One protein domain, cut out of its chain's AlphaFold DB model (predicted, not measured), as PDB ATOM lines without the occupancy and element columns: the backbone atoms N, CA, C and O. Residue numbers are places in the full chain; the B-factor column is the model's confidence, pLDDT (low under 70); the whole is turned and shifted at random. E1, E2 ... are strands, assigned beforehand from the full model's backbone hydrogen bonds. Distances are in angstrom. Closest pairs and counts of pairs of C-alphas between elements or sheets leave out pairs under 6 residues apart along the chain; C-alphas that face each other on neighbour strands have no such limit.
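Overview. This is residues 23 to 91 of the 91 residues of an uncharacterized protein of Beauveria bassiana (UniProt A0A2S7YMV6). This elongated domain has little regular structure: one small hairpin, E1 and E2, sits toward the Val 23 end among long loops. Farther on, residues 59 to 76 swing out in a wide loop round a short turn-back, where residues 78 to 79 pair antiparallel with 85 to 86. The printed part has 69 residues, no named helix and two strands, 10 residues in all; the class is all strand. It is only just compact, close to loose, with a radius of gyration of the C-alphas of 13.1 A, and spans 42 by 25 by 14 A.

Along the chain. Residues 23 to 35 hold no named element. E1, residues 36 to 40, begins at C-alpha (305.032, 378.319, 466.430) and is 12.4 A long. E2, residues 43 to 47, is also 12.4 A long and ends at C-alpha (304.808, 374.172, 469.876). Residues 48 to 91 hold no named element.

Arrangement. E1 and E2 form an antiparallel hairpin with a tight link, at 145 degrees between directions. N 38 and O 45, 2.9 A apart, are within hydrogen-bond range.

Size, cuts and confidence. The C-alphas farthest apart, of Val 23 and Leu 72, are 43.4 A apart. The printed part has no cut. Its pLDDT is under 70 at residues 23 to 30, 70 to 72 and 91.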
ATOM      1  N   VAL A  23     315.237 378.639 463.114       48.59
ATOM      2  CA  VAL A  23     315.244 380.001 463.613       48.59
ATOM      3  C   VAL A  23     313.777 380.385 463.610       48.59
ATOM      4  O   VAL A  23     313.200 380.615 462.547       48.59
ATOM      5  N   PHE A  24     313.157 380.317 464.786       50.97
ATOM      6  CA  PHE A  24     311.814 380.837 464.966       50.97
ATOM      7  C   PHE A  24     311.906 382.336 464.688       50.97
ATOM      8  O   PHE A  24     312.768 382.993 465.282       50.97
ATOM      9  N   PRO A  25     311.136 382.862 463.723       48.66
ATOM     10  CA  PRO A  25     311.077 384.300 463.545       48.66
ATOM     11  C   PRO A  25     310.606 384.928 464.864       48.66
ATOM     12  O   PRO A  25     309.803 384.329 465.583       48.66
ATOM     13  N   ASP A  26     311.164 386.092 465.211       49.31
ATOM     14  CA  ASP A  26     310.656 386.898 466.324       49.31
ATOM     15  C   ASP A  26     309.145 387.060 466.141       49.31
ATOM     16  O   ASP A  26     308.741 387.430 465.038       49.31
ATOM     17  N   ASP A  27     308.367 386.744 467.189       53.03
ATOM     18  CA  ASP A  27     306.897 386.804 467.279       53.03
ATOM     19  C   ASP A  27     306.265 387.497 466.056       53.03
ATOM     20  O   ASP A  27     306.097 388.721 466.022       53.03
ATOM     21  N   GLU A  28     305.929 386.715 465.018       52.66
ATOM     22  CA  GLU A  28     305.250 387.223 463.809       52.66
ATOM     23  C   GLU A  28     303.770 387.529 464.089       52.66
ATOM     24  O   GLU A  28     302.919 387.646 463.197       52.66
ATOM     25  N   GLY A  29     303.454 387.671 465.369       60.44
ATOM     26  CA  GLY A  29     302.161 387.956 465.892       60.44
ATOM     27  C   GLY A  29     301.269 386.743 465.876       60.44
ATOM     28  O   GLY A  29     300.106 386.978 466.079       60.44
ATOM     29  N   ASP A  30     301.686 385.497 465.629       65.69
ATOM     30  CA  ASP A  30     300.832 384.282 465.629       65.69
ATOM     31  C   ASP A  30     300.190 383.948 466.994       65.69
ATOM     32  O   ASP A  30     299.454 382.970 467.131       65.69
ATOM     33  N   GLY A  31     300.398 384.810 467.991       74.88
ATOM     34  CA  GLY A  31     299.831 384.695 469.327       74.88
ATOM     35  C   GLY A  31     300.648 383.777 470.232       74.88
ATOM     36  O   GLY A  31     300.255 383.561 471.379       74.88
ATOM     37  N   CYS A  32     301.767 383.234 469.756       82.50
ATOM     38  CA  CYS A  32     302.660 382.403 470.546       82.50
ATOM     39  C   CYS A  32     303.839 383.241 471.053       82.50
ATOM     40  O   CYS A  32     304.691 383.653 470.278       82.50
ATOM     41  N   ASP A  33     303.926 383.453 472.375       77.25
ATOM     42  CA  ASP A  33     305.110 384.087 472.985       77.25
ATOM     43  C   ASP A  33     306.390 383.267 472.713       77.25
ATOM     44  O   ASP A  33     307.488 383.811 472.615       77.25
ATOM     45  N   GLU A  34     306.240 381.939 472.654       76.50
ATOM     46  CA  GLU A  34     307.305 380.969 472.423       76.50
ATOM     47  C   GLU A  34     306.810 379.867 471.469       76.50
ATOM     48  O   GLU A  34     305.718 379.312 471.643       76.50
ATOM     49  N   GLY A  35     307.637 379.514 470.482       80.25
ATOM     50  CA  GLY A  35     307.338 378.461 469.507       80.25
ATOM     51  C   GLY A  35     306.576 378.954 468.274       80.25
ATOM     52  O   GLY A  35     306.638 380.128 467.933       80.25
ATOM     53  N   ILE A  36     305.906 378.029 467.578       84.44
ATOM     54  CA  ILE A  36     305.032 378.319 466.430       84.44
ATOM     55  C   ILE A  36     303.613 377.839 466.702       84.44
ATOM     56  O   ILE A  36     303.409 376.784 467.314       84.44
ATOM     57  N   ALA A  37     302.632 378.557 466.168       86.25
ATOM     58  CA  ALA A  37     301.259 378.086 466.089       86.25
ATOM     59  C   ALA A  37     301.128 376.901 465.108       86.25
ATOM     60  O   ALA A  37     301.397 377.019 463.912       86.25
ATOM     61  N   VAL A  38     300.674 375.746 465.603       86.44
ATOM     62  CA  VAL A  38     300.403 374.541 464.800       86.44
ATOM     63  C   VAL A  38     298.927 374.172 464.900       86.44
ATOM     64  O   VAL A  38     298.410 373.960 465.998       86.44
ATOM     65  N   GLU A  39     298.249 374.051 463.757       84.44
ATOM     66  CA  GLU A  39     296.855 373.603 463.688       84.44
ATOM     67  C   GLU A  39     296.745 372.090 463.929       84.44
ATOM     68  O   GLU A  39     297.323 371.272 463.211       84.44
ATOM     69  N   GLY A  40     295.974 371.706 464.946       80.50
ATOM     70  CA  GLY A  40     295.674 370.320 465.281       80.50
ATOM     71  C   GLY A  40     294.171 370.022 465.298       80.50
ATOM     72  O   GLY A  40     293.336 370.925 465.236       80.50
ATOM     73  N   PRO A  41     293.782 368.745 465.455       74.81
ATOM     74  CA  PRO A  41     292.374 368.335 465.481       74.81
ATOM     75  C   PRO A  41     291.592 368.881 466.687       74.81
ATOM     76  O   PRO A  41     290.366 368.866 466.681       74.81
ATOM     77  N   GLN A  42     292.292 369.334 467.732       74.31
ATOM     78  CA  GLN A  42     291.705 369.966 468.919       74.31
ATOM     79  C   GLN A  42     291.833 371.499 468.894       74.31
ATOM     80  O   GLN A  42     291.460 372.156 469.864       74.31
ATOM     81  N   GLY A  43     292.353 372.059 467.799       84.69
ATOM     82  CA  GLY A  43     292.673 373.469 467.635       84.69
ATOM     83  C   GLY A  43     294.160 373.742 467.496       84.69
ATOM     84  O   GLY A  43     294.982 372.832 467.406       84.69
ATOM     85  N   THR A  44     294.481 375.026 467.466       87.94
ATOM     86  CA  THR A  44     295.835 375.545 467.322       87.94
ATOM     87  C   THR A  44     296.552 375.504 468.664       87.94
ATOM     88  O   THR A  44     295.973 375.842 469.697       87.94
ATOM     89  N   THR A  45     297.803 375.055 468.661       89.31
ATOM     90  CA  THR A  45     298.669 374.972 469.846       89.31
ATOM     91  C   THR A  45     300.040 375.549 469.515       89.31
ATOM     92  O   THR A  45     300.546 375.325 468.419       89.31
ATOM     93  N   CYS A  46     300.640 376.257 470.466       88.44
ATOM     94  CA  CYS A  46     302.006 376.753 470.382       88.44
ATOM     95  C   CYS A  46     302.987 375.624 470.716       88.44
ATOM     96  O   CYS A  46     302.962 375.078 471.828       88.44
ATOM     97  N   ILE A  47     303.829 375.257 469.748       88.88
ATOM     98  CA  ILE A  47     304.808 374.172 469.876       88.88
ATOM     99  C   ILE A  47     306.232 374.711 469.718       88.88
ATOM    100  O   ILE A  47     306.544 375.389 468.739       88.88
ATOM    101  N   GLY A  48     307.095 374.387 470.686       85.81
ATOM    102  CA  GLY A  48     308.515 374.743 470.684       85.81
ATOM    103  C   GLY A  48     309.391 373.854 469.797       85.81
ATOM    104  O   GLY A  48     308.957 372.835 469.253       85.81
ATOM    105  N   SER A  49     310.666 374.226 469.667       82.56
ATOM    106  CA  SER A  49     311.671 373.520 468.854       82.56
ATOM    107  C   SER A  49     311.940 372.079 469.291       82.56
ATOM    108  O   SER A  49     312.344 371.262 468.460       82.56
ATOM    109  N   HIS A  50     311.707 371.742 470.558       85.81
ATOM    110  CA  HIS A  50     311.871 370.393 471.102       85.81
ATOM    111  C   HIS A  50     310.523 369.744 471.418       85.81
ATOM    112  O   HIS A  50     310.448 368.842 472.257       85.81
ATOM    113  N   ASN A  51     309.468 370.159 470.710       81.69
ATOM    114  CA  ASN A  51     308.118 369.629 470.859       81.69
ATOM    115  C   ASN A  51     307.522 369.914 472.257       81.69
ATOM    116  O   ASN A  51     306.707 369.135 472.767       81.69
ATOM    117  N   GLU A  52     307.934 371.022 472.881       87.69
ATOM    118  CA  GLU A  52     307.305 371.570 474.081       87.69
ATOM    119  C   GLU A  52     305.899 372.083 473.742       87.69
ATOM    120  O   GLU A  52     305.705 372.729 472.715       87.69
ATOM    121  N   ASN A  53     304.912 371.802 474.595       88.31
ATOM    122  CA  ASN A  53     303.551 372.312 474.435       88.31
ATOM    123  C   ASN A  53     303.353 373.525 475.349       88.31
ATOM    124  O   ASN A  53     303.282 373.372 476.570       88.31
ATOM    125  N   TYR A  54     303.242 374.706 474.744       87.31
ATOM    126  CA  TYR A  54     303.035 375.977 475.442       87.31
ATOM    127  C   TYR A  54     301.557 376.354 475.602       87.31
ATOM    128  O   TYR A  54     301.230 377.399 476.163       87.31
ATOM    129  N   GLY A  55     300.650 375.478 475.173       87.25
ATOM    130  CA  GLY A  55     299.212 375.690 475.223       87.25
ATOM    131  C   GLY A  55     298.676 376.424 473.989       87.25
ATOM    132  O   GLY A  55     299.324 376.445 472.942       87.25
ATOM    133  N   PRO A  56     297.449 376.960 474.063       87.75
ATOM    134  CA  PRO A  56     296.829 377.658 472.943       87.75
ATOM    135  C   PRO A  56     297.479 379.030 472.689       87.75
ATOM    136  O   PRO A  56     297.970 379.653 473.637       87.75
ATOM    137  N   PRO A  57     297.426 379.535 471.444       87.69
ATOM    138  CA  PRO A  57     297.868 380.886 471.125       87.69
ATOM    139  C   PRO A  57     297.044 381.933 471.871       87.69
ATOM    140  O   PRO A  57     295.840 381.780 472.099       87.69
ATOM    141  N   LYS A  58     297.702 383.025 472.244       84.88
ATOM    142  CA  LYS A  58     297.066 384.194 472.830       84.88
ATOM    143  C   LYS A  58     296.363 385.009 471.751       84.88
ATOM    144  O   LYS A  58     296.882 385.166 470.647       84.88
ATOM    145  N   PRO A  59     295.201 385.589 472.075       81.44
ATOM    146  CA  PRO A  59     294.490 386.422 471.131       81.44
ATOM    147  C   PRO A  59     295.272 387.705 470.832       81.44
ATOM    148  O   PRO A  59     295.615 388.459 471.742       81.44
ATOM    149  N   LYS A  60     295.495 387.989 469.543       74.62
ATOM    150  CA  LYS A  60     296.199 389.201 469.062       74.62
ATOM    151  C   LYS A  60     295.411 390.502 469.278       74.62
ATOM    152  O   LYS A  60     295.856 391.589 468.911       74.62
ATOM    153  N   GLY A  61     294.197 390.405 469.810       79.12
ATOM    154  CA  GLY A  61     293.261 391.510 469.934       79.12
ATOM    155  C   GLY A  61     291.915 391.058 470.499       79.12
ATOM    156  O   GLY A  61     291.795 389.950 471.022       79.12
ATOM    157  N   PRO A  62     290.879 391.909 470.423       82.12
ATOM    158  CA  PRO A  62     289.549 391.533 470.875       82.12
ATOM    159  C   PRO A  62     289.000 390.411 469.990       82.12
ATOM    160  O   PRO A  62     288.776 390.606 468.795       82.12
ATOM    161  N   CYS A  63     288.754 389.244 470.582       80.44
ATOM    162  CA  CYS A  63     288.089 388.171 469.863       80.44
ATOM    163  C   CYS A  63     286.620 388.520 469.609       80.44
ATOM    164  O   CYS A  63     285.948 389.054 470.501       80.44
ATOM    165  N   PRO A  64     286.088 388.193 468.420       80.44
ATOM    166  CA  PRO A  64     284.653 388.234 468.213       80.44
ATOM    167  C   PRO A  64     283.977 387.274 469.197       80.44
ATOM    168  O   PRO A  64     284.502 386.204 469.506       80.44
ATOM    169  N   VAL A  65     282.796 387.644 469.692       77.94
ATOM    170  CA  VAL A  65     281.978 386.717 470.481       77.94
ATOM    171  C   VAL A  65     281.446 385.658 469.526       77.94
ATOM    172  O   VAL A  65     280.509 385.908 468.768       77.94
ATOM    173  N   VAL A  66     282.067 384.482 469.543       74.25
ATOM    174  CA  VAL A  66     281.655 383.363 468.700       74.25
ATOM    175  C   VAL A  66     280.668 382.500 469.479       74.25
ATOM    176  O   VAL A  66     280.994 381.929 470.517       74.25
ATOM    177  N   VAL A  67     279.430 382.416 468.990       75.25
ATOM    178  CA  VAL A  67     278.397 381.547 469.567       75.25
ATOM    179  C   VAL A  67     278.235 380.331 468.670       75.25
ATOM    180  O   VAL A  67     277.517 380.375 467.674       75.25
ATOM    181  N   CYS A  68     278.880 379.226 469.037       73.44
ATOM    182  CA  CYS A  68     278.656 377.953 468.362       73.44
ATOM    183  C   CYS A  68     277.306 377.396 468.811       73.44
ATOM    184  O   CYS A  68     277.142 376.963 469.957       73.44
ATOM    185  N   LEU A  69     276.312 377.444 467.921       70.75
ATOM    186  CA  LEU A  69     275.018 376.826 468.174       70.75
ATOM    187  C   LEU A  69     275.252 375.332 468.407       70.75
ATOM    188  O   LEU A  69     275.656 374.607 467.501       70.75
ATOM    189  N   ARG A  70     275.008 374.871 469.639       58.56
ATOM    190  CA  ARG A  70     275.133 373.459 470.015       58.56
ATOM    191  C   ARG A  70     274.077 372.633 469.281       58.56
ATOM    192  O   ARG A  70     273.014 372.342 469.828       58.56
ATOM    193  N   ARG A  71     274.359 372.232 468.043       58.59
ATOM    194  CA  ARG A  71     273.789 370.994 467.500       58.59
ATOM    195  C   ARG A  71     274.392 369.829 468.287       58.59
ATOM    196  O   ARG A  71     275.525 369.931 468.745       58.59
ATOM    197  N   LEU A  72     273.632 368.751 468.483       65.00
ATOM    198  CA  LEU A  72     274.081 367.567 469.238       65.00
ATOM    199  C   LEU A  72     275.388 366.970 468.683       65.00
ATOM    200  O   LEU A  72     276.153 366.383 469.440       65.00
ATOM    201  N   ASP A  73     275.660 367.202 467.399       71.31
ATOM    202  CA  ASP A  73     276.848 366.735 466.680       71.31
ATOM    203  C   ASP A  73     277.973 367.784 466.616       71.31
ATOM    204  O   ASP A  73     279.011 367.558 465.998       71.31
ATOM    205  N   CYS A  74     277.772 368.953 467.230       72.06
ATOM    206  CA  CYS A  74     278.771 370.006 467.244       72.06
ATOM    207  C   CYS A  74     279.835 369.719 468.308       72.06
ATOM    208  O   CYS A  74     279.526 369.563 469.493       72.06
ATOM    209  N   GLY A  75     281.099 369.669 467.884       73.56
ATOM    210  CA  GLY A  75     282.244 369.591 468.789       73.56
ATOM    211  C   GLY A  75     282.364 370.819 469.700       73.56
ATOM    212  O   GLY A  75     281.644 371.810 469.565       73.56
ATOM    213  N   LYS A  76     283.303 370.769 470.650       78.50
ATOM    214  CA  LYS A  76     283.665 371.968 471.418       78.50
ATOM    215  C   LYS A  76     284.349 372.988 470.488       78.50
ATOM    216  O   LYS A  76     285.021 372.555 469.552       78.50
ATOM    217  N   PRO A  77     284.203 374.302 470.742       81.06
ATOM    218  CA  PRO A  77     285.024 375.318 470.089       81.06
ATOM    219  C   PRO A  77     286.512 375.000 470.252       81.06
ATOM    220  O   PRO A  77     286.908 374.371 471.237       81.06
ATOM    221  N   TYR A  78     287.317 375.434 469.289       84.69
ATOM    222  CA  TYR A  78     288.767 375.250 469.290       84.69
ATOM    223  C   TYR A  78     289.476 376.574 468.996       84.69
ATOM    224  O   TYR A  78     288.872 377.478 468.429       84.69
ATOM    225  N   PHE A  79     290.746 376.711 469.373       86.62
ATOM    226  CA  PHE A  79     291.499 377.946 469.133       86.62
ATOM    227  C   PHE A  79     292.040 378.003 467.702       86.62
ATOM    228  O   PHE A  79     292.632 377.039 467.219       86.62
ATOM    229  N   GLY A  80     291.843 379.123 467.018       83.81
ATOM    230  CA  GLY A  80     292.452 379.401 465.719       83.81
ATOM    231  C   GLY A  80     293.871 379.965 465.815       83.81
ATOM    232  O   GLY A  80     294.347 380.243 466.917       83.81
ATOM    233  N   PRO A  81     294.515 380.214 464.663       78.56
ATOM    234  CA  PRO A  81     295.845 380.828 464.587       78.56
ATOM    235  C   PRO A  81     295.891 382.269 465.110       78.56
ATOM    236  O   PRO A  81     296.959 382.787 465.401       78.56
ATOM    237  N   ASP A  82     294.739 382.922 465.267       81.06
ATOM    238  CA  ASP A  82     294.654 384.259 465.860       81.06
ATOM    239  C   ASP A  82     294.464 384.244 467.385       81.06
ATOM    240  O   ASP A  82     294.241 385.299 467.979       81.06
ATOM    241  N   GLY A  83     294.484 383.064 468.020       83.31
ATOM    242  CA  GLY A  83     294.235 382.899 469.458       83.31
ATOM    243  C   GLY A  83     292.768 383.016 469.873       83.31
ATOM    244  O   GLY A  83     292.451 382.969 471.061       83.31
ATOM    245  N   CYS A  84     291.855 383.155 468.911       85.50
ATOM    246  CA  CYS A  84     290.419 383.231 469.165       85.50
ATOM    247  C   CYS A  84     289.733 381.872 469.024       85.50
ATOM    248  O   CYS A  84     290.152 381.033 468.231       85.50
ATOM    249  N   GLU A  85     288.654 381.668 469.782       87.06
ATOM    250  CA  GLU A  85     287.810 380.482 469.637       87.06
ATOM    251  C   GLU A  85     287.066 380.504 468.296       87.06
ATOM    252  O   GLU A  85     286.511 381.522 467.885       87.06
ATOM    253  N   ILE A  86     287.034 379.359 467.624       85.56
ATOM    254  CA  ILE A  86     286.377 379.129 466.340       85.56
ATOM    255  C   ILE A  86     285.442 377.927 466.492       85.56
ATOM    256  O   ILE A  86     285.719 376.975 467.230       85.56
ATOM    257  N   CYS A  87     284.308 377.968 465.792       84.56
ATOM    258  CA  CYS A  87     283.398 376.835 465.753       84.56
ATOM    259  C   CYS A  87     283.940 375.696 464.877       84.56
ATOM    260  O   CYS A  87     284.558 375.946 463.838       84.56
ATOM    261  N   PRO A  88     283.672 374.433 465.254       82.69
ATOM    262  CA  PRO A  88     283.900 373.291 464.382       82.69
ATOM    263  C   PRO A  88     283.204 373.474 463.029       82.69
ATOM    264  O   PRO A  88     282.088 373.995 462.988       82.69
ATOM    265  N   PRO A  89     283.815 373.022 461.924       78.31
ATOM    266  CA  PRO A  89     283.174 373.081 460.618       78.31
ATOM    267  C   PRO A  89     281.851 372.303 460.632       78.31
ATOM    268  O   PRO A  89     281.803 371.151 461.062       78.31
ATOM    269  N   GLY A  90     280.775 372.926 460.146       71.81
ATOM    270  CA  GLY A  90     279.424 372.342 460.156       71.81
ATOM    271  C   GLY A  90     278.574 372.727 461.372       71.81
ATOM    272  O   GLY A  90     277.404 372.335 461.444       71.81
ATOM    273  N   CYS A  91     279.146 373.523 462.273       69.88
ATOM    274  CA  CYS A  91     278.450 374.382 463.218       69.88
ATOM    275  C   CYS A  91     278.533 375.844 462.737       69.88
ATOM    276  O   CYS A  91     277.629 376.604 463.129       69.88
TER     277      CYS A  91